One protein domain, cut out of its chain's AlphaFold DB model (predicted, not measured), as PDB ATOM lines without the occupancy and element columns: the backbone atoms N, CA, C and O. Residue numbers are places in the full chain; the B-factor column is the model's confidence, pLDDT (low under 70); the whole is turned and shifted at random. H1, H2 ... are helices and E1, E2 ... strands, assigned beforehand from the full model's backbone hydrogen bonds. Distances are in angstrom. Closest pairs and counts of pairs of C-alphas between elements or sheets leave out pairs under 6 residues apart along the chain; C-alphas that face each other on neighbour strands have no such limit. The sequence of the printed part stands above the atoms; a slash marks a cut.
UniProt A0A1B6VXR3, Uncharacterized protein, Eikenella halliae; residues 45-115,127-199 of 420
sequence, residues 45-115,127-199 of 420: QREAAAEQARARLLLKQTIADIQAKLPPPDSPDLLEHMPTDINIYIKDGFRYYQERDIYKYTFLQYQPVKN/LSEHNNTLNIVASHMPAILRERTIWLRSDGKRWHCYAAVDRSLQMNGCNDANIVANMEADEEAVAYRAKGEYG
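Overview. This is residues 45 to 115 and 127 to 199 of the 420 residues of an uncharacterized protein of Eikenella halliae (UniProt A0A1B6VXR3). The model is a strongly twisted sheet of five short antiparallel strands, in the order E4, E3, E2, E1, E5, with the long helix H1 grazing it near E3 and E4 by residues 59 to 67, while residues 45 to 58 reach past it. The helix H3 lies off the sheet, the short helices H2 and H4 graze it near E1, and the long link of residues 165 to 184 passes the E4 edge on its way to H4. The printed part has 144 residues with four named helices and five named strands, along the chain H1, H2, E1, E2, H3, E3, E4, H4, E5, and its class is mixed, helices and strands. It is compact, with a radius of gyration of the C-alphas of 15.6 A, and spans 44 by 37 by 31 A.

Arrangement. In the sheet, E3, residues 149 to 154, and E4, residues 159 to 164, form a hairpin at 161 degrees, with N 162 and O 151 2.9 A apart, within hydrogen-bond range. E2, residues 102 to 106, is the antiparallel neighbour of E3, with N 105 and O 150 at 2.8 A. E1, residues 94 to 97, forms a hairpin with E2, with N 97 and O 102 at 2.8 A. E5, residues 192 to 194, is an edge strand beside E1, with N 96 and O 192 at 2.8 A; E4 is the other edge strand. H1, residues 45 to 69, only grazes the sheet; its closest C-alphas to E3 are Ile 63 and Ile 150, 8.0 A apart, and H1 and E4 are near each other. H2, residues 78 to 81, only grazes the sheet, and its closest C-alphas to E5 are Leu 79 and Ala 194, 7.4 A apart. H4, residues 185 to 189, is only just on the sheet, grazing it with 5 pairs of C-alphas within 10 A. H3, residues 127 to 140, is not on the sheet and is apart from H1. In H1, H3 and H4 every O i to N i+4 pair is within hydrogen-bond range; H2 is too short for such a pair.

Along the chain. E3 is 16.9 A long from first to last C-alpha, E4 15.9 A, E2 13.3 A and E1 10.1 A. H1 begins at C-alpha 45 (12.673, -8.170, -11.640) and is 36.1 A long. H3 is 20.2 A long and begins at C-alpha 127 (35.899, -1.228, -41.613). E5 ends at C-alpha 194 (32.455, 19.327, -33.543).

Size, cuts and confidence. The C-alphas of Asn 115 and Lys 157, the two farthest apart, are 50.0 A apart. Residues 116 to 126 are not printed, and C-alphas 115 and 127 are 14.8 A apart across this cut. The links from H2 to E1 and from E4 to H4 are long. The mean pLDDT of the printed part is 73.1, and 43 residues are under 70, among them 108 to 115, 127 to 139 and 184 to 199.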
ATOM      1  N   GLN A  45      12.386  -9.272 -12.564       85.81
ATOM      2  CA  GLN A  45      12.673  -8.170 -11.640       85.81
ATOM      3  C   GLN A  45      14.139  -8.146 -11.196       85.81
ATOM      4  O   GLN A  45      14.738  -7.076 -11.128       85.81
ATOM      5  N   ARG A  46      14.734  -9.309 -10.900       88.38
ATOM      6  CA  ARG A  46      16.151  -9.400 -10.516       88.38
ATOM      7  C   ARG A  46      17.082  -9.055 -11.672       88.38
ATOM      8  O   ARG A  46      18.061  -8.352 -11.451       88.38
ATOM      9  N   GLU A  47      16.778  -9.527 -12.875       87.50
ATOM     10  CA  GLU A  47      17.535  -9.214 -14.090       87.50
ATOM     11  C   GLU A  47      17.466  -7.718 -14.403       87.50
ATOM     12  O   GLU A  47      18.509  -7.089 -14.568       87.50
ATOM     13  N   ALA A  48      16.274  -7.118 -14.352       82.25
ATOM     14  CA  ALA A  48      16.090  -5.681 -14.535       82.25
ATOM     15  C   ALA A  48      16.822  -4.861 -13.460       82.25
ATOM     16  O   ALA A  48      17.494  -3.882 -13.781       82.25
ATOM     17  N   ALA A  49      16.754  -5.267 -12.188       86.88
ATOM     18  CA  ALA A  49      17.478  -4.596 -11.108       86.88
ATOM     19  C   ALA A  49      19.004  -4.704 -11.280       86.88
ATOM     20  O   ALA A  49      19.725  -3.731 -11.052       86.88
ATOM     21  N   ALA A  50      19.504  -5.865 -11.712       87.62
ATOM     22  CA  ALA A  50      20.919  -6.065 -12.006       87.62
ATOM     23  C   ALA A  50      21.373  -5.227 -13.213       87.62
ATOM     24  O   ALA A  50      22.450  -4.629 -13.170       87.62
ATOM     25  N   GLU A  51      20.555  -5.136 -14.262       85.62
ATOM     26  CA  GLU A  51      20.829  -4.288 -15.424       85.62
ATOM     27  C   GLU A  51      20.849  -2.803 -15.042       85.62
ATOM     28  O   GLU A  51      21.792  -2.097 -15.395       85.62
ATOM     29  N   GLN A  52      19.881  -2.342 -14.247       86.81
ATOM     30  CA  GLN A  52      19.860  -0.975 -13.722       86.81
ATOM     31  C   GLN A  52      21.091  -0.670 -12.864       86.81
ATOM     32  O   GLN A  52      21.686   0.396 -13.005       86.81
ATOM     33  N   ALA A  53      21.510  -1.593 -11.995       86.94
ATOM     34  CA  ALA A  53      22.710  -1.413 -11.182       86.94
ATOM     35  C   ALA A  53      23.973  -1.278 -12.052       86.94
ATOM     36  O   ALA A  53      24.780  -0.373 -11.826       86.94
ATOM     37  N   ARG A  54      24.113  -2.121 -13.084       86.88
ATOM     38  CA  ARG A  54      25.211  -2.030 -14.061       86.88
ATOM     39  C   ARG A  54      25.168  -0.719 -14.844       86.88
ATOM     40  O   ARG A  54      26.201  -0.075 -14.989       86.88
ATOM     41  N   ALA A  55      23.986  -0.301 -15.297       87.44
ATOM     42  CA  ALA A  55      23.790   0.963 -15.998       87.44
ATOM     43  C   ALA A  55      24.182   2.163 -15.127       87.44
ATOM     44  O   ALA A  55      24.936   3.018 -15.575       87.44
ATOM     45  N   ARG A  56      23.752   2.212 -13.862       88.38
ATOM     46  CA  ARG A  56      24.148   3.293 -12.942       88.38
ATOM     47  C   ARG A  56      25.658   3.350 -12.743       88.38
ATOM     48  O   ARG A  56      26.227   4.436 -12.745       88.38
ATOM     49  N   LEU A  57      26.306   2.196 -12.570       89.44
ATOM     50  CA  LEU A  57      27.753   2.137 -12.374       89.44
ATOM     51  C   LEU A  57      28.507   2.622 -13.619       89.44
ATOM     52  O   LEU A  57      29.395   3.461 -13.488       89.44
ATOM     53  N   LEU A  58      28.107   2.159 -14.805       88.94
ATOM     54  CA  LEU A  58      28.719   2.581 -16.063       88.94
ATOM     55  C   LEU A  58      28.496   4.073 -16.333       88.94
ATOM     56  O   LEU A  58      29.436   4.782 -16.667       88.94
ATOM     57  N   LEU A  59      27.272   4.573 -16.136       89.44
ATOM     58  CA  LEU A  59      26.958   5.993 -16.295       89.44
ATOM     59  C   LEU A  59      27.795   6.858 -15.344       89.44
ATOM     60  O   LEU A  59      28.351   7.866 -15.772       89.44
ATOM     61  N   LYS A  60      27.932   6.439 -14.079       90.31
ATOM     62  CA  LYS A  60      28.770   7.123 -13.086       90.31
ATOM     63  C   LYS A  60      30.222   7.219 -13.542       90.31
ATOM     64  O   LYS A  60      30.814   8.288 -13.437       90.31
ATOM     65  N   GLN A  61      30.783   6.105 -14.009       89.19
ATOM     66  CA  GLN A  61      32.163   6.046 -14.495       89.19
ATOM     67  C   GLN A  61      32.346   6.944 -15.716       89.19
ATOM     68  O   GLN A  61      33.216   7.802 -15.702       89.19
ATOM     69  N   THR A  62      31.456   6.846 -16.703       89.25
ATOM     70  CA  THR A  62      31.517   7.680 -17.906       89.25
ATOM     71  C   THR A  62      31.417   9.171 -17.592       89.25
ATOM     72  O   THR A  62      32.172   9.957 -18.152       89.25
ATOM     73  N   ILE A  63      30.530   9.591 -16.684       90.56
ATOM     74  CA  ILE A  63      30.446  11.003 -16.277       90.56
ATOM     75  C   ILE A  63      31.751  11.451 -15.612       90.56
ATOM     76  O   ILE A  63      32.232  12.540 -15.913       90.56
ATOM     77  N   ALA A  64      32.339  10.621 -14.746       90.69
ATOM     78  CA  ALA A  64      33.615  10.930 -14.108       90.69
ATOM     79  C   ALA A  64      34.763  11.035 -15.130       90.69
ATOM     80  O   ALA A  64      35.547  11.978 -15.054       90.69
ATOM     81  N   ASP A  65      34.822  10.130 -16.113       90.19
ATOM     82  CA  ASP A  65      35.815  10.160 -17.196       90.19
ATOM     83  C   ASP A  65      35.695  11.436 -18.033       90.19
ATOM     84  O   ASP A  65      36.703  12.060 -18.368       90.19
ATOM     85  N   ILE A  66      34.459  11.841 -18.352       90.25
ATOM     86  CA  ILE A  66      34.194  13.098 -19.054       90.25
ATOM     87  C   ILE A  66      34.687  14.263 -18.205       90.25
ATOM     88  O   ILE A  66      35.527  15.029 -18.663       90.25
ATOM     89  N   GLN A  67      34.220  14.373 -16.959       90.75
ATOM     90  CA  GLN A  67      34.566  15.475 -16.060       90.75
ATOM     91  C   GLN A  67      36.075  15.608 -15.829       90.75
ATOM     92  O   GLN A  67      36.571  16.725 -15.752       90.75
ATOM     93  N   ALA A  68      36.808  14.494 -15.771       91.50
ATOM     94  CA  ALA A  68      38.260  14.494 -15.621       91.50
ATOM     95  C   ALA A  68      39.008  15.017 -16.861       91.50
ATOM     96  O   ALA A  68      40.152  15.452 -16.743       91.50
ATOM     97  N   LYS A  69      38.383  14.958 -18.042       91.31
ATOM     98  CA  LYS A  69      38.960  15.384 -19.326       91.31
ATOM     99  C   LYS A  69      38.446  16.739 -19.810       91.31
ATOM    100  O   LYS A  69      38.952  17.241 -20.812       91.31
ATOM    101  N   LEU A  70      37.431  17.312 -19.160       92.94
ATOM    102  CA  LEU A  70      36.892  18.607 -19.562       92.94
ATOM    103  C   LEU A  70      37.926  19.717 -19.333       92.94
ATOM    104  O   LEU A  70      38.604  19.717 -18.302       92.94
ATOM    105  N   PRO A  71      38.030  20.688 -20.256       92.75
ATOM    106  CA  PRO A  71      38.833  21.876 -20.013       92.75
ATOM    107  C   PRO A  71      38.250  22.698 -18.846       92.75
ATOM    108  O   PRO A  71      37.080  22.518 -18.476       92.75
ATOM    109  N   PRO A  72      39.035  23.623 -18.261       93.75
ATOM    110  CA  PRO A  72      38.512  24.603 -17.316       93.75
ATOM    111  C   PRO A  72      37.278  25.317 -17.895       93.75
ATOM    112  O   PRO A  72      37.279  25.647 -19.083       93.75
ATOM    113  N   PRO A  73      36.215  25.543 -17.103       92.06
ATOM    114  CA  PRO A  73      34.951  26.094 -17.601       92.06
ATOM    115  C   PRO A  73      35.084  27.522 -18.156       92.06
ATOM    116  O   PRO A  73      34.244  27.946 -18.945       92.06
ATOM    117  N   ASP A  74      36.123  28.248 -17.757       90.19
ATOM    118  CA  ASP A  74      36.490  29.595 -18.196       90.19
ATOM    119  C   ASP A  74      37.547  29.617 -19.311       90.19
ATOM    120  O   ASP A  74      37.989  30.694 -19.714       90.19
ATOM    121  N   SER A  75      37.972  28.451 -19.810       86.38
ATOM    122  CA  SER A  75      38.995  28.379 -20.851       86.38
ATOM    123  C   SER A  75      38.551  29.148 -22.100       86.38
ATOM    124  O   SER A  75      37.419  28.955 -22.559       86.38
ATOM    125  N   PRO A  76      39.436  29.953 -22.717       77.12
ATOM    126  CA  PRO A  76      39.190  30.420 -24.072       77.12
ATOM    127  C   PRO A  76      39.053  29.207 -25.001       77.12
ATOM    128  O   PRO A  76      39.643  28.151 -24.752       77.12
ATOM    129  N   ASP A  77      38.236  29.355 -26.040       75.62
ATOM    130  CA  ASP A  77      38.072  28.361 -27.102       75.62
ATOM    131  C   ASP A  77      37.692  26.950 -26.606       75.62
ATOM    132  O   ASP A  77      38.216  25.945 -27.088       75.62
ATOM    133  N   LEU A  78      36.731  26.859 -25.667       78.25
ATOM    134  CA  LEU A  78      36.190  25.592 -25.137       78.25
ATOM    135  C   LEU A  78      35.970  24.543 -26.233       78.25
ATOM    136  O   LEU A  78      36.444  23.415 -26.115       78.25
ATOM    137  N   LEU A  79      35.327  24.936 -27.335       77.12
ATOM    138  CA  LEU A  79      35.045  24.079 -28.486       77.12
ATOM    139  C   LEU A  79      36.291  23.377 -29.056       77.12
ATOM    140  O   LEU A  79      36.202  22.241 -29.524       77.12
ATOM    141  N   GLU A  80      37.451  24.030 -29.031       74.00
ATOM    142  CA  GLU A  80      38.693  23.451 -29.533       74.00
ATOM    143  C   GLU A  80      39.314  22.449 -28.558       74.00
ATOM    144  O   GLU A  80      39.943  21.484 -29.003       74.00
ATOM    145  N   HIS A  81      39.103  22.651 -27.261       79.56
ATOM    146  CA  HIS A  81      39.700  21.855 -26.192       79.56
ATOM    147  C   HIS A  81      38.790  20.752 -25.648       79.56
ATOM    148  O   HIS A  81      39.241  19.924 -24.857       79.56
ATOM    149  N   MET A  82      37.531  20.695 -26.086       80.19
ATOM    150  CA  MET A  82      36.620  19.624 -25.699       80.19
ATOM    151  C   MET A  82      37.144  18.246 -26.144       80.19
ATOM    152  O   MET A  82      37.529  18.061 -27.305       80.19
ATOM    153  N   PRO A  83      37.135  17.248 -25.245       80.75
ATOM    154  CA  PRO A  83      37.699  15.937 -25.532       80.75
ATOM    155  C   PRO A  83      36.812  15.129 -26.490       80.75
ATOM    156  O   PRO A  83      35.603  15.008 -26.300       80.75
ATOM    157  N   THR A  84      37.415  14.531 -27.516       70.62
ATOM    158  CA  THR A  84      36.703  13.695 -28.503       70.62
ATOM    159  C   THR A  84      36.802  12.200 -28.217       70.62
ATOM    160  O   THR A  84      35.956  11.445 -28.678       70.62
ATOM    161  N   ASP A  85      37.823  11.778 -27.471       71.81
ATOM    162  CA  ASP A  85      38.049  10.391 -27.053       71.81
ATOM    163  C   ASP A  85      37.905  10.299 -25.526       71.81
ATOM    164  O   ASP A  85      38.841  10.532 -24.749       71.81
ATOM    165  N   ILE A  86      36.669  10.065 -25.086       74.44
ATOM    166  CA  ILE A  86      36.307   9.967 -23.669       74.44
ATOM    167  C   ILE A  86      36.598   8.561 -23.160       74.44
ATOM    168  O   ILE A  86      37.452   8.379 -22.291       74.44
ATOM    169  N   ASN A  87      35.859   7.584 -23.676       73.19
ATOM    170  CA  ASN A  87      35.973   6.181 -23.333       73.19
ATOM    171  C   ASN A  87      35.320   5.329 -24.424       73.19
ATOM    172  O   ASN A  87      34.573   5.824 -25.264       73.19
ATOM    173  N   ILE A  88      35.552   4.022 -24.340       70.94
ATOM    174  CA  ILE A  88      35.104   3.038 -25.331       70.94
ATOM    175  C   ILE A  88      33.576   2.919 -25.481       70.94
ATOM    176  O   ILE A  88      33.123   2.247 -26.398       70.94
ATOM    177  N   TYR A  89      32.773   3.495 -24.577       71.56
ATOM    178  CA  TYR A  89      31.305   3.407 -24.595       71.56
ATOM    179  C   TYR A  89      30.630   4.662 -25.154       71.56
ATOM    180  O   TYR A  89      29.423   4.641 -25.409       71.56
ATOM    181  N   ILE A  90      31.386   5.742 -25.336       76.31
ATOM    182  CA  ILE A  90      30.934   6.983 -25.955       76.31
ATOM    183  C   ILE A  90      31.360   6.975 -27.420       76.31
ATOM    184  O   ILE A  90      32.451   6.534 -27.762       76.31
ATOM    185  N   LYS A  91      30.471   7.433 -28.301       71.69
ATOM    186  CA  LYS A  91      30.799   7.651 -29.707       71.69
ATOM    187  C   LYS A  91      31.909   8.696 -29.806       71.69
ATOM    188  O   LYS A  91      31.785   9.747 -29.184       71.69
ATOM    189  N   ASP A  92      32.917   8.426 -30.630       62.84
ATOM    190  CA  ASP A  92      33.987   9.380 -30.915       62.84
ATOM    191  C   ASP A  92      33.419  10.746 -31.325       62.84
ATOM    192  O   ASP A  92      32.595  10.858 -32.241       62.84
ATOM    193  N   GLY A  93      33.894  11.788 -30.643       69.56
ATOM    194  CA  GLY A  93      33.471  13.168 -30.846       69.56
ATOM    195  C   GLY A  93      32.266  13.605 -30.013       69.56
ATOM    196  O   GLY A  93      31.759  12.897 -29.141       69.56
ATOM    197  N   PHE A  94      31.811  14.828 -30.276       73.06
ATOM    198  CA  PHE A  94      30.635  15.412 -29.635       73.06
ATOM    199  C   PHE A  94      29.853  16.289 -30.617       73.06
ATOM    200  O   PHE A  94      30.342  16.699 -31.672       73.06
ATOM    201  N   ARG A  95      28.597  16.581 -30.273       72.94
ATOM    202  CA  ARG A  95      27.796  17.587 -30.981       72.94
ATOM    203  C   ARG A  95      27.771  18.884 -30.190       72.94
ATOM    204  O   ARG A  95      27.641  18.841 -28.970       72.94
ATOM    205  N   TYR A  96      27.868  20.008 -30.886       73.44
ATOM    206  CA  TYR A  96      27.835  21.344 -30.310       73.44
ATOM    207  C   TYR A  96      26.613  22.125 -30.805       73.44
ATOM    208  O   TYR A  96      26.347  22.198 -32.005       73.44
ATOM    209  N   TYR A  97      25.878  22.708 -29.865       69.75
ATOM    210  CA  TYR A  97      24.665  23.488 -30.087       69.75
ATOM    211  C   TYR A  97      24.972  24.953 -29.798       69.75
ATOM    212  O   TYR A  97      24.891  25.395 -28.652       69.75
ATOM    213  N   GLN A  98      25.352  25.693 -30.841       67.56
ATOM    214  CA  GLN A  98      25.881  27.052 -30.712       67.56
ATOM    215  C   GLN A  98      24.899  28.023 -30.049       67.56
ATOM    216  O   GLN A  98      25.312  28.818 -29.215       67.56
ATOM    217  N   GLU A  99      23.609  27.940 -30.377       69.56
ATOM    218  CA  GLU A  99      22.579  28.852 -29.852       69.56
ATOM    219  C   GLU A  99      22.425  28.777 -28.327       69.56
ATOM    220  O   GLU A  99      21.938  29.714 -27.699       69.56
ATOM    221  N   ARG A 100      22.861  27.666 -27.724       70.81
ATOM    222  CA  ARG A 100      22.734  27.402 -26.288       70.81
ATOM    223  C   ARG A 100      24.079  27.213 -25.582       70.81
ATOM    224  O   ARG A 100      24.082  27.070 -24.358       70.81
ATOM    225  N   ASP A 101      25.176  27.191 -26.343       77.75
ATOM    226  CA  ASP A 101      26.528  26.817 -25.904       77.75
ATOM    227  C   ASP A 101      26.554  25.462 -25.168       77.75
ATOM    228  O   ASP A 101      27.001  25.332 -24.028       77.75
ATOM    229  N   ILE A 102      25.978  24.430 -25.800       85.00
ATOM    230  CA  ILE A 102      25.823  23.095 -25.197       85.00
ATOM    231  C   ILE A 102      26.575  22.037 -25.993       85.00
ATOM    232  O   ILE A 102      26.536  22.005 -27.221       85.00
ATOM    233  N   TYR A 103      27.185  21.103 -25.273       87.06
ATOM    234  CA  TYR A 103      27.937  19.971 -25.799       87.06
ATOM    235  C   TYR A 103      27.194  18.669 -25.493       87.06
ATOM    236  O   TYR A 103      26.703  18.480 -24.381       87.06
ATOM    237  N   LYS A 104      27.111  17.754 -26.461       86.50
ATOM    238  CA  LYS A 104      26.386  16.481 -26.350       86.50
ATOM    239  C   LYS A 104      27.283  15.307 -26.716       86.50
ATOM    240  O   LYS A 104      27.698  15.170 -27.868       86.50
ATOM    241  N   TYR A 105      27.474  14.411 -25.758       85.12
ATOM    242  CA  TYR A 105      28.052  13.087 -25.956       85.12
ATOM    243  C   TYR A 105      26.952  12.041 -26.095       85.12
ATOM    244  O   TYR A 105      25.894  12.140 -25.469       85.12
ATOM    245  N   THR A 106      27.200  11.026 -26.919       82.38
ATOM    246  CA  THR A 106      26.229   9.961 -27.197       82.38
ATOM    247  C   THR A 106      26.861   8.610 -26.902       82.38
ATOM    248  O   THR A 106      27.972   8.345 -27.353       82.38
ATOM    249  N   PHE A 107      26.160   7.750 -26.168       77.50
ATOM    250  CA  PHE A 107      26.592   6.366 -25.983       77.50
ATOM    251  C   PHE A 107      26.533   5.589 -27.306       77.50
ATOM    252  O   PHE A 107      25.674   5.850 -28.153       77.50
ATOM    253  N   LEU A 108      27.421   4.607 -27.476       69.56
ATOM    254  CA  LEU A 108      27.454   3.765 -28.672       69.56
ATOM    255  C   LEU A 108      26.109   3.068 -28.924       69.56
ATOM    256  O   LEU A 108      25.414   2.619 -28.011       69.56
ATOM    257  N   GLN A 109      25.754   2.936 -30.197       65.12
ATOM    258  CA  GLN A 109      24.594   2.155 -30.609       65.12
ATOM    259  C   GLN A 109      25.033   0.732 -30.929       65.12
ATOM    260  O   GLN A 109      26.018   0.527 -31.634       65.12
ATOM    261  N   TYR A 110      24.278  -0.257 -30.455       56.97
ATOM    262  CA  TYR A 110      24.441  -1.621 -30.942       56.97
ATOM    263  C   TYR A 110      23.639  -1.774 -32.234       56.97
ATOM    264  O   TYR A 110      22.409  -1.829 -32.192       56.97
ATOM    265  N   GLN A 111      24.326  -1.862 -33.372       51.09
ATOM    266  CA  GLN A 111      23.697  -2.225 -34.637       51.09
ATOM    267  C   GLN A 111      24.097  -3.661 -34.981       51.09
ATOM    268  O   GLN A 111      25.246  -3.896 -35.359       51.09
ATOM    269  N   PRO A 112      23.190  -4.650 -34.861       45.12
ATOM    270  CA  PRO A 112      23.522  -6.007 -35.258       45.12
ATOM    271  C   PRO A 112      23.884  -5.999 -36.742       45.12
ATOM    272  O   PRO A 112      23.083  -5.570 -37.580       45.12
ATOM    273  N   VAL A 113      25.090  -6.475 -37.065       44.75
ATOM    274  CA  VAL A 113      25.518  -6.674 -38.451       44.75
ATOM    275  C   VAL A 113      24.526  -7.645 -39.080       44.75
ATOM    276  O   VAL A 113      24.525  -8.841 -38.789       44.75
ATOM    277  N   LYS A 114      23.613  -7.133 -39.911       38.94
ATOM    278  CA  LYS A 114      22.772  -7.995 -40.737       38.94
ATOM    279  C   LYS A 114      23.714  -8.643 -41.739       38.94
ATOM    280  O   LYS A 114      24.208  -7.951 -42.625       38.94
ATOM    281  N   ASN A 115      23.967  -9.943 -41.583       37.69
ATOM    282  CA  ASN A 115      24.679 -10.759 -42.564       37.69
ATOM    283  C   ASN A 115      23.887 -10.755 -43.879       37.69
ATOM    284  O   ASN A 115      23.073 -11.635 -44.147       37.69
ATOM    285  N   LEU A 127      37.169  -1.791 -42.087       33.53
ATOM    286  CA  LEU A 127      35.899  -1.228 -41.613       33.53
ATOM    287  C   LEU A 127      35.033  -2.272 -40.897       33.53
ATOM    288  O   LEU A 127      34.348  -1.930 -39.933       33.53
ATOM    289  N   SER A 128      35.057  -3.543 -41.321       39.09
ATOM    290  CA  SER A 128      34.342  -4.603 -40.598       39.09
ATOM    291  C   SER A 128      35.001  -4.940 -39.266       39.09
ATOM    292  O   SER A 128      34.268  -5.145 -38.314       39.09
ATOM    293  N   GLU A 129      36.329  -4.924 -39.140       38.25
ATOM    294  CA  GLU A 129      37.023  -5.189 -37.868       38.25
ATOM    295  C   GLU A 129      36.775  -4.086 -36.826       38.25
ATOM    296  O   GLU A 129      36.467  -4.385 -35.666       38.25
ATOM    297  N   HIS A 130      36.817  -2.812 -37.236       41.06
ATOM    298  CA  HIS A 130      36.503  -1.687 -36.350       41.06
ATOM    299  C   HIS A 130      35.020  -1.684 -35.938       41.06
ATOM    300  O   HIS A 130      34.703  -1.589 -34.752       41.06
ATOM    301  N   ASN A 131      34.107  -1.916 -36.891       45.72
ATOM    302  CA  ASN A 131      32.679  -2.062 -36.593       45.72
ATOM    303  C   ASN A 131      32.383  -3.299 -35.733       45.72
ATOM    304  O   ASN A 131      31.485  -3.262 -34.897       45.72
ATOM    305  N   ASN A 132      33.130  -4.392 -35.898       48.12
ATOM    306  CA  ASN A 132      32.981  -5.588 -35.076       48.12
ATOM    307  C   ASN A 132      33.432  -5.310 -33.636       48.12
ATOM    308  O   ASN A 132      32.734  -5.676 -32.698       48.12
ATOM    309  N   THR A 133      34.528  -4.571 -33.447       49.00
ATOM    310  CA  THR A 133      35.013  -4.167 -32.117       49.00
ATOM    311  C   THR A 133      34.028  -3.227 -31.413       49.00
ATOM    312  O   THR A 133      33.661  -3.479 -30.265       49.00
ATOM    313  N   LEU A 134      33.511  -2.206 -32.106       55.19
ATOM    314  CA  LEU A 134      32.485  -1.306 -31.561       55.19
ATOM    315  C   LEU A 134      31.180  -2.047 -31.237       55.19
ATOM    316  O   LEU A 134      30.580  -1.807 -30.191       55.19
ATOM    317  N   ASN A 135      30.767  -3.002 -32.076       54.16
ATOM    318  CA  ASN A 135      29.596  -3.836 -31.810       54.16
ATOM    319  C   ASN A 135      29.808  -4.782 -30.624       54.16
ATOM    320  O   ASN A 135      28.884  -4.974 -29.830       54.16
ATOM    321  N   ILE A 136      31.013  -5.336 -30.456       59.19
ATOM    322  CA  ILE A 136      31.383  -6.125 -29.276       59.19
ATOM    323  C   ILE A 136      31.277  -5.247 -28.030       59.19
ATOM    324  O   ILE A 136      30.575  -5.629 -27.095       59.19
ATOM    325  N   VAL A 137      31.865  -4.051 -28.010       60.47
ATOM    326  CA  VAL A 137      31.777  -3.147 -26.851       60.47
ATOM    327  C   VAL A 137      30.323  -2.734 -26.569       60.47
ATOM    328  O   VAL A 137      29.854  -2.865 -25.436       60.47
ATOM    329  N   ALA A 138      29.561  -2.345 -27.595       60.50
ATOM    330  CA  ALA A 138      28.153  -1.965 -27.463       60.50
ATOM    331  C   ALA A 138      27.248  -3.128 -27.003       60.50
ATOM    332  O   ALA A 138      26.269  -2.905 -26.284       60.50
ATOM    333  N   SER A 139      27.577  -4.377 -27.358       62.72
ATOM    334  CA  SER A 139      26.848  -5.568 -26.891       62.72
ATOM    335  C   SER A 139      27.006  -5.822 -25.389       62.72
ATOM    336  O   SER A 139      26.071  -6.315 -24.757       62.72
ATOM    337  N   HIS A 140      28.141  -5.421 -24.803       70.50
ATOM    338  CA  HIS A 140      28.404  -5.522 -23.364       70.50
ATOM    339  C   HIS A 140      27.849  -4.324 -22.578       70.50
ATOM    340  O   HIS A 140      27.795  -4.363 -21.347       70.50
ATOM    341  N   MET A 141      27.405  -3.270 -23.269       77.25
ATOM    342  CA  MET A 141      26.771  -2.115 -22.648       77.25
ATOM    343  C   MET A 141      25.315  -2.428 -22.253       77.25
ATOM    344  O   MET A 141      24.573  -2.990 -23.076       77.25
ATOM    345  N   PRO A 142      24.873  -2.030 -21.038       78.75
ATOM    346  CA  PRO A 142      23.478  -2.142 -20.616       78.75
ATOM    347  C   PRO A 142      22.539  -1.526 -21.653       78.75
ATOM    348  O   PRO A 142      22.773  -0.405 -22.114       78.75
ATOM    349  N   ALA A 143      21.471  -2.238 -22.018       78.31
ATOM    350  CA  ALA A 143      20.602  -1.812 -23.110       78.31
ATOM    351  C   ALA A 143      19.934  -0.466 -22.804       78.31
ATOM    352  O   ALA A 143      19.749   0.350 -23.701       78.31
ATOM    353  N   ILE A 144      19.673  -0.201 -21.521       77.69
ATOM    354  CA  ILE A 144      19.057   1.037 -21.027       77.69
ATOM    355  C   ILE A 144      19.917   2.286 -21.321       77.69
ATOM    356  O   ILE A 144      19.374   3.387 -21.412       77.69
ATOM    357  N   LEU A 145      21.237   2.136 -21.489       72.12
ATOM    358  CA  LEU A 145      22.152   3.243 -21.808       72.12
ATOM    359  C   LEU A 145      22.418   3.424 -23.303       72.12
ATOM    360  O   LEU A 145      22.946   4.462 -23.698       72.12
ATOM    361  N   ARG A 146      22.040   2.458 -24.145       71.00
ATOM    362  CA  ARG A 146      22.188   2.591 -25.600       71.00
ATOM    363  C   ARG A 146      21.410   3.815 -26.069       71.00
ATOM    364  O   ARG A 146      20.289   4.047 -25.619       71.00
ATOM    365  N   GLU A 147      22.027   4.612 -26.940       60.56
ATOM    366  CA  GLU A 147      21.418   5.826 -27.515       60.56
ATOM    367  C   GLU A 147      21.087   6.925 -26.496       60.56
ATOM    368  O   GLU A 147      20.452   7.922 -26.838       60.56
ATOM    369  N   ARG A 148      21.506   6.774 -25.236       79.69
ATOM    370  CA  ARG A 148      21.387   7.840 -24.245       79.69
ATOM    371  C   ARG A 148      22.482   8.870 -24.459       79.69
ATOM    372  O   ARG A 148      23.485   8.627 -25.135       79.69
ATOM    373  N   THR A 149      22.254  10.052 -23.911       86.94
ATOM    374  CA  THR A 149      23.094  11.217 -24.176       86.94
ATOM    375  C   THR A 149      23.464  11.918 -22.879       86.94
ATOM    376  O   THR A 149      22.703  11.904 -21.909       86.94
ATOM    377  N   ILE A 150      24.659  12.499 -22.862       89.19
ATOM    378  CA  ILE A 150      25.162  13.333 -21.773       89.19
ATOM    379  C   ILE A 150      25.370  14.725 -22.348       89.19
ATOM    380  O   ILE A 150      26.065  14.888 -23.348       89.19
ATOM    381  N   TRP A 151      24.749  15.707 -21.714       92.62
ATOM    382  CA  TRP A 151      24.749  17.101 -22.122       92.62
ATOM    383  C   TRP A 151      25.539  17.927 -21.120       92.62
ATOM    384  O   TRP A 151      25.424  17.713 -19.912       92.62
ATOM    385  N   LEU A 152      26.324  18.873 -21.621       93.12
ATOM    386  CA  LEU A 152      27.200  19.719 -20.823       93.12
ATOM    387  C   LEU A 152      27.079  21.169 -21.260       93.12
ATOM    388  O   LEU A 152      26.971  21.450 -22.451       93.12
ATOM    389  N   ARG A 153      27.150  22.082 -20.298       93.62
ATOM    390  CA  ARG A 153      27.209  23.526 -20.538       93.62
ATOM    391  C   ARG A 153      28.112  24.171 -19.500       93.62
ATOM    392  O   ARG A 153      27.997  23.834 -18.322       93.62
ATOM    393  N   SER A 154      28.963  25.100 -19.909       92.19
ATOM    394  CA  SER A 154      29.729  25.918 -18.968       92.19
ATOM    395  C   SER A 154      28.961  27.200 -18.628       92.19
ATOM    396  O   SER A 154      28.290  27.764 -19.486       92.19
ATOM    397  N   ASP A 155      29.040  27.664 -17.381       90.69
ATOM    398  CA  ASP A 155      28.647  29.031 -16.992       90.69
ATOM    399  C   ASP A 155      29.868  29.948 -16.754       90.69
ATOM    400  O   ASP A 155      29.739  31.037 -16.193       90.69
ATOM    401  N   GLY A 156      31.065  29.486 -17.137       87.69
ATOM    402  CA  GLY A 156      32.343  30.149 -16.872       87.69
ATOM    403  C   GLY A 156      32.892  29.918 -15.460       87.69
ATOM    404  O   GLY A 156      34.003  30.336 -15.167       87.69
ATOM    405  N   LYS A 157      32.155  29.254 -14.562       91.25
ATOM    406  CA  LYS A 157      32.626  28.900 -13.208       91.25
ATOM    407  C   LYS A 157      32.607  27.402 -12.964       91.25
ATOM    408  O   LYS A 157      33.447  26.881 -12.233       91.25
ATOM    409  N   ARG A 158      31.639  26.702 -13.548       92.56
ATOM    410  CA  ARG A 158      31.481  25.257 -13.440       92.56
ATOM    411  C   ARG A 158      30.846  24.669 -14.690       92.56
ATOM    412  O   ARG A 158      30.139  25.333 -15.443       92.56
ATOM    413  N   TRP A 159      31.030  23.365 -14.831       93.81
ATOM    414  CA  TRP A 159      30.288  22.561 -15.788       93.81
ATOM    415  C   TRP A 159      28.944  22.134 -15.199       93.81
ATOM    416  O   TRP A 159      28.876  21.465 -14.167       93.81
ATOM    417  N   HIS A 160      27.871  22.506 -15.883       94.12
ATOM    418  CA  HIS A 160      26.555  21.912 -15.722       94.12
ATOM    419  C   HIS A 160      26.473  20.630 -16.539       94.12
ATOM    420  O   HIS A 160      26.994  20.565 -17.651       94.12
ATOM    421  N   CYS A 161      25.798  19.620 -15.995       93.31
ATOM    422  CA  CYS A 161      25.699  18.303 -16.609       93.31
ATOM    423  C   CYS A 161      24.264  17.790 -16.526       93.31
ATOM    424  O   CYS A 161      23.620  17.879 -15.478       93.31
ATOM    425  N   TYR A 162      23.780  17.216 -17.623       92.56
ATOM    426  CA  TYR A 162      22.513  16.501 -17.669       92.56
ATOM    427  C   TYR A 162      22.654  15.190 -18.439       92.56
ATOM    428  O   TYR A 162      22.933  15.179 -19.638       92.56
ATOM    429  N   ALA A 163      22.418  14.071 -17.761       88.44
ATOM    430  CA  ALA A 163      22.289  12.775 -18.404       88.44
ATOM    431  C   ALA A 163      20.824  12.559 -18.809       88.44
ATOM    432  O   ALA A 163      19.950  12.388 -17.957       88.44
ATOM    433  N   ALA A 164      20.548  12.527 -20.114       84.56
ATOM    434  CA  ALA A 164      19.220  12.252 -20.655       84.56
ATOM    435  C   ALA A 164      18.935  10.740 -20.612       84.56
ATOM    436  O   ALA A 164      18.903  10.054 -21.635       84.56
ATOM    437  N   VAL A 165      18.793  10.218 -19.394       81.31
ATOM    438  CA  VAL A 165      18.523   8.813 -19.066       81.31
ATOM    439  C   VAL A 165      17.177   8.668 -18.355       81.31
ATOM    440  O   VAL A 165      16.555   9.651 -17.954       81.31
ATOM    441  N   ASP A 166      16.718   7.426 -18.193       79.25
ATOM    442  CA  ASP A 166      15.541   7.117 -17.375       79.25
ATOM    443  C   ASP A 166      15.696   7.707 -15.956       79.25
ATOM    444  O   ASP A 166      16.792   7.687 -15.393       79.25
ATOM    445  N   ARG A 167      14.606   8.204 -15.352       77.00
ATOM    446  CA  ARG A 167      14.612   8.770 -13.987       77.00
ATOM    447  C   ARG A 167      15.200   7.813 -12.955       77.00
ATOM    448  O   ARG A 167      15.874   8.244 -12.029       77.00
ATOM    449  N   SER A 168      14.991   6.511 -13.131       76.50
ATOM    450  CA  SER A 168      15.581   5.480 -12.276       76.50
ATOM    451  C   SER A 168      17.116   5.435 -12.341       76.50
ATOM    452  O   SER A 168      17.742   4.889 -11.435       76.50
ATOM    453  N   LEU A 169      17.744   6.010 -13.365       77.31
ATOM    454  CA  LEU A 169      19.197   6.076 -13.548       77.31
ATOM    455  C   LEU A 169      19.792   7.461 -13.261       77.31
ATOM    456  O   LEU A 169      21.010   7.605 -13.336       77.31
ATOM    457  N   GLN A 170      18.968   8.461 -12.936       79.00
ATOM    458  CA  GLN A 170      19.435   9.818 -12.650       79.00
ATOM    459  C   GLN A 170      20.444   9.843 -11.499       79.00
ATOM    460  O   GLN A 170      20.322   9.113 -10.513       79.00
ATOM    461  N   MET A 171      21.450  10.708 -11.629       73.25
ATOM    462  CA  MET A 171      22.599  10.759 -10.732       73.25
ATOM    463  C   MET A 171      22.810  12.157 -10.169       73.25
ATOM    464  O   MET A 171      22.825  13.143 -10.903       73.25
ATOM    465  N   ASN A 172      23.056  12.235  -8.864       74.31
ATOM    466  CA  ASN A 172      23.440  13.491  -8.226       74.31
ATOM    467  C   ASN A 172      24.692  14.060  -8.915       74.31
ATOM    468  O   ASN A 172      25.685  13.352  -9.067       74.31
ATOM    469  N   GLY A 173      24.626  15.326  -9.337       75.56
ATOM    470  CA  GLY A 173      25.721  16.015 -10.029       75.56
ATOM    471  C   GLY A 173      25.668  15.992 -11.563       75.56
ATOM    472  O   GLY A 173      26.488  16.661 -12.181       75.56
ATOM    473  N   CYS A 174      24.714  15.288 -12.188       87.69
ATOM    474  CA  CYS A 174      24.463  15.384 -13.636       87.69
ATOM    475  C   CYS A 174      22.959  15.314 -13.973       87.69
ATOM    476  O   CYS A 174      22.513  14.503 -14.785       87.69
ATOM    477  N   ASN A 175      22.170  16.165 -13.314       88.31
ATOM    478  CA  ASN A 175      20.707  16.209 -13.418       88.31
ATOM    479  C   ASN A 175      20.171  17.614 -13.761       88.31
ATOM    480  O   ASN A 175      18.993  17.890 -13.534       88.31
ATOM    481  N   ASP A 176      20.999  18.503 -14.315       87.69
ATOM    482  CA  ASP A 176      20.620  19.890 -14.618       87.69
ATOM    483  C   ASP A 176      19.761  19.964 -15.896       87.69
ATOM    484  O   ASP A 176      20.161  20.530 -16.909       87.69
ATOM    485  N   ALA A 177      18.554  19.392 -15.862       84.44
ATOM    486  CA  ALA A 177      17.656  19.266 -17.017       84.44
ATOM    487  C   ALA A 177      17.316  20.610 -17.688       84.44
ATOM    488  O   ALA A 177      17.013  20.653 -18.878       84.44
ATOM    489  N   ASN A 178      17.424  21.715 -16.943       86.44
ATOM    490  CA  ASN A 178      17.211  23.068 -17.448       86.44
ATOM    491  C   ASN A 178      18.154  23.443 -18.600       86.44
ATOM    492  O   ASN A 178      17.823  24.356 -19.352       86.44
ATOM    493  N   ILE A 179      19.298  22.765 -18.771       87.12
ATOM    494  CA  ILE A 179      20.190  23.050 -19.904       87.12
ATOM    495  C   ILE A 179      19.553  22.656 -21.244       87.12
ATOM    496  O   ILE A 179      19.749  23.354 -22.228       87.12
ATOM    497  N   VAL A 180      18.731  21.602 -21.282       79.06
ATOM    498  CA  VAL A 180      18.021  21.156 -22.499       79.06
ATOM    499  C   VAL A 180      16.532  21.510 -22.491       79.06
ATOM    500  O   VAL A 180      15.776  21.053 -23.347       79.06
ATOM    501  N   ALA A 181      16.078  22.300 -21.517       81.31
ATOM    502  CA  ALA A 181      14.679  22.693 -21.441       81.31
ATOM    503  C   ALA A 181      14.281  23.515 -22.677       81.31
ATOM    504  O   ALA A 181      14.999  24.430 -23.094       81.31
ATOM    505  N   ASN A 182      13.115  23.188 -23.240       74.88
ATOM    506  CA  ASN A 182      12.549  23.837 -24.424       74.88
ATOM    507  C   ASN A 182      13.465  23.781 -25.661       74.88
ATOM    508  O   ASN A 182      13.462  24.718 -26.449       74.88
ATOM    509  N   MET A 183      14.293  22.738 -25.799       70.06
ATOM    510  CA  MET A 183      15.025  22.478 -27.042       70.06
ATOM    511  C   MET A 183      14.048  21.960 -28.099       70.06
ATOM    512  O   MET A 183      13.345  20.974 -27.859       70.06
ATOM    513  N   GLU A 184      13.977  22.640 -29.238       61.28
ATOM    514  CA  GLU A 184      13.085  22.264 -30.338       61.28
ATOM    515  C   GLU A 184      13.723  21.176 -31.217       61.28
ATOM    516  O   GLU A 184      14.944  21.020 -31.267       61.28
ATOM    517  N   ALA A 185      12.903  20.396 -31.926       50.66
ATOM    518  CA  ALA A 185      13.403  19.327 -32.799       50.66
ATOM    519  C   ALA A 185      14.295  19.868 -33.936       50.66
ATOM    520  O   ALA A 185      15.256  19.209 -34.336       50.66
ATOM    521  N   ASP A 186      14.006  21.082 -34.404       44.41
ATOM    522  CA  ASP A 186      14.780  21.764 -35.441       44.41
ATOM    523  C   ASP A 186      16.155  22.203 -34.906       44.41
ATOM    524  O   ASP A 186      17.166  22.027 -35.586       44.41
ATOM    525  N   GLU A 187      16.240  22.643 -33.645       46.94
ATOM    526  CA  GLU A 187      17.522  22.888 -32.969       46.94
ATOM    527  C   GLU A 187      18.318  21.582 -32.777       46.94
ATOM    528  O   GLU A 187      19.544  21.571 -32.924       46.94
ATOM    529  N   GLU A 188      17.646  20.454 -32.493       49.81
ATOM    530  CA  GLU A 188      18.311  19.146 -32.394       49.81
ATOM    531  C   GLU A 188      18.937  18.710 -33.737       49.81
ATOM    532  O   GLU A 188      20.000  18.070 -33.749       49.81
ATOM    533  N   ALA A 189      18.299  19.085 -34.852       36.78
ATOM    534  CA  ALA A 189      18.731  18.786 -36.214       36.78
ATOM    535  C   ALA A 189      19.904  19.665 -36.697       36.78
ATOM    536  O   ALA A 189      20.715  19.193 -37.494       36.78
ATOM    537  N   VAL A 190      20.041  20.895 -36.184       36.75
ATOM    538  CA  VAL A 190      21.041  21.903 -36.615       36.75
ATOM    539  C   VAL A 190      22.304  21.907 -35.723       36.75
ATOM    540  O   VAL A 190      23.008  22.902 -35.580       36.75
ATOM    541  N   ALA A 191      22.650  20.768 -35.121       42.56
ATOM    542  CA  ALA A 191      23.865  20.649 -34.310       42.56
ATOM    543  C   ALA A 191      25.149  20.656 -35.168       42.56
ATOM    544  O   ALA A 191      25.274  19.875 -36.114       42.56
ATOM    545  N   TYR A 192      26.165  21.429 -34.771       43.59
ATOM    546  CA  TYR A 192      27.508  21.306 -35.340       43.59
ATOM    547  C   TYR A 192      28.138  19.987 -34.868       43.59
ATOM    548  O   TYR A 192      28.254  19.735 -33.666       43.59
ATOM    549  N   ARG A 193      28.582  19.123 -35.790       44.47
ATOM    550  CA  ARG A 193      29.447  17.982 -35.436       44.47
ATOM    551  C   ARG A 193      30.854  18.509 -35.181       44.47
ATOM    552  O   ARG A 193      31.631  18.709 -36.111       44.47
ATOM    553  N   ALA A 194      31.173  18.771 -33.923       39.50
ATOM    554  CA  ALA A 194      32.455  19.327 -33.543       39.50
ATOM    555  C   ALA A 194      33.431  18.192 -33.208       39.50
ATOM    556  O   ALA A 194      33.331  17.567 -32.162       39.50
ATOM    557  N   LYS A 195      34.379  17.965 -34.130       42.53
ATOM    558  CA  LYS A 195      35.554  17.077 -34.030       42.53
ATOM    559  C   LYS A 195      35.272  15.580 -33.764       42.53
ATOM    560  O   LYS A 195      34.536  15.191 -32.873       42.53
ATOM    561  N   GLY A 196      35.974  14.711 -34.501       31.75
ATOM    562  CA  GLY A 196      36.195  13.309 -34.106       31.75
ATOM    563  C   GLY A 196      35.244  12.243 -34.658       31.75
ATOM    564  O   GLY A 196      35.584  11.071 -34.556       31.75
ATOM    565  N   GLU A 197      34.131  12.577 -35.317       29.11
ATOM    566  CA  GLU A 197      33.338  11.536 -35.982       29.11
ATOM    567  C   GLU A 197      34.056  11.038 -37.252       29.11
ATOM    568  O   GLU A 197      34.037  11.703 -38.286       29.11
ATOM    569  N   TYR A 198      34.604   9.818 -37.226       27.39
ATOM    570  CA  TYR A 198      34.687   8.999 -38.440       27.39
ATOM    571  C   TYR A 198      33.278   8.510 -38.794       27.39
ATOM    572  O   TYR A 198      32.916   7.350 -38.621       27.39
ATOM    573  N   GLY A 199      32.453   9.438 -39.260       23.58
ATOM    574  CA  GLY A 199      31.273   9.158 -40.053       23.58
ATOM    575  C   GLY A 199      31.529   9.721 -41.438       23.58
ATOM    576  O   GLY A 199      32.068  10.815 -41.560       23.58
TER     577      GLY A 199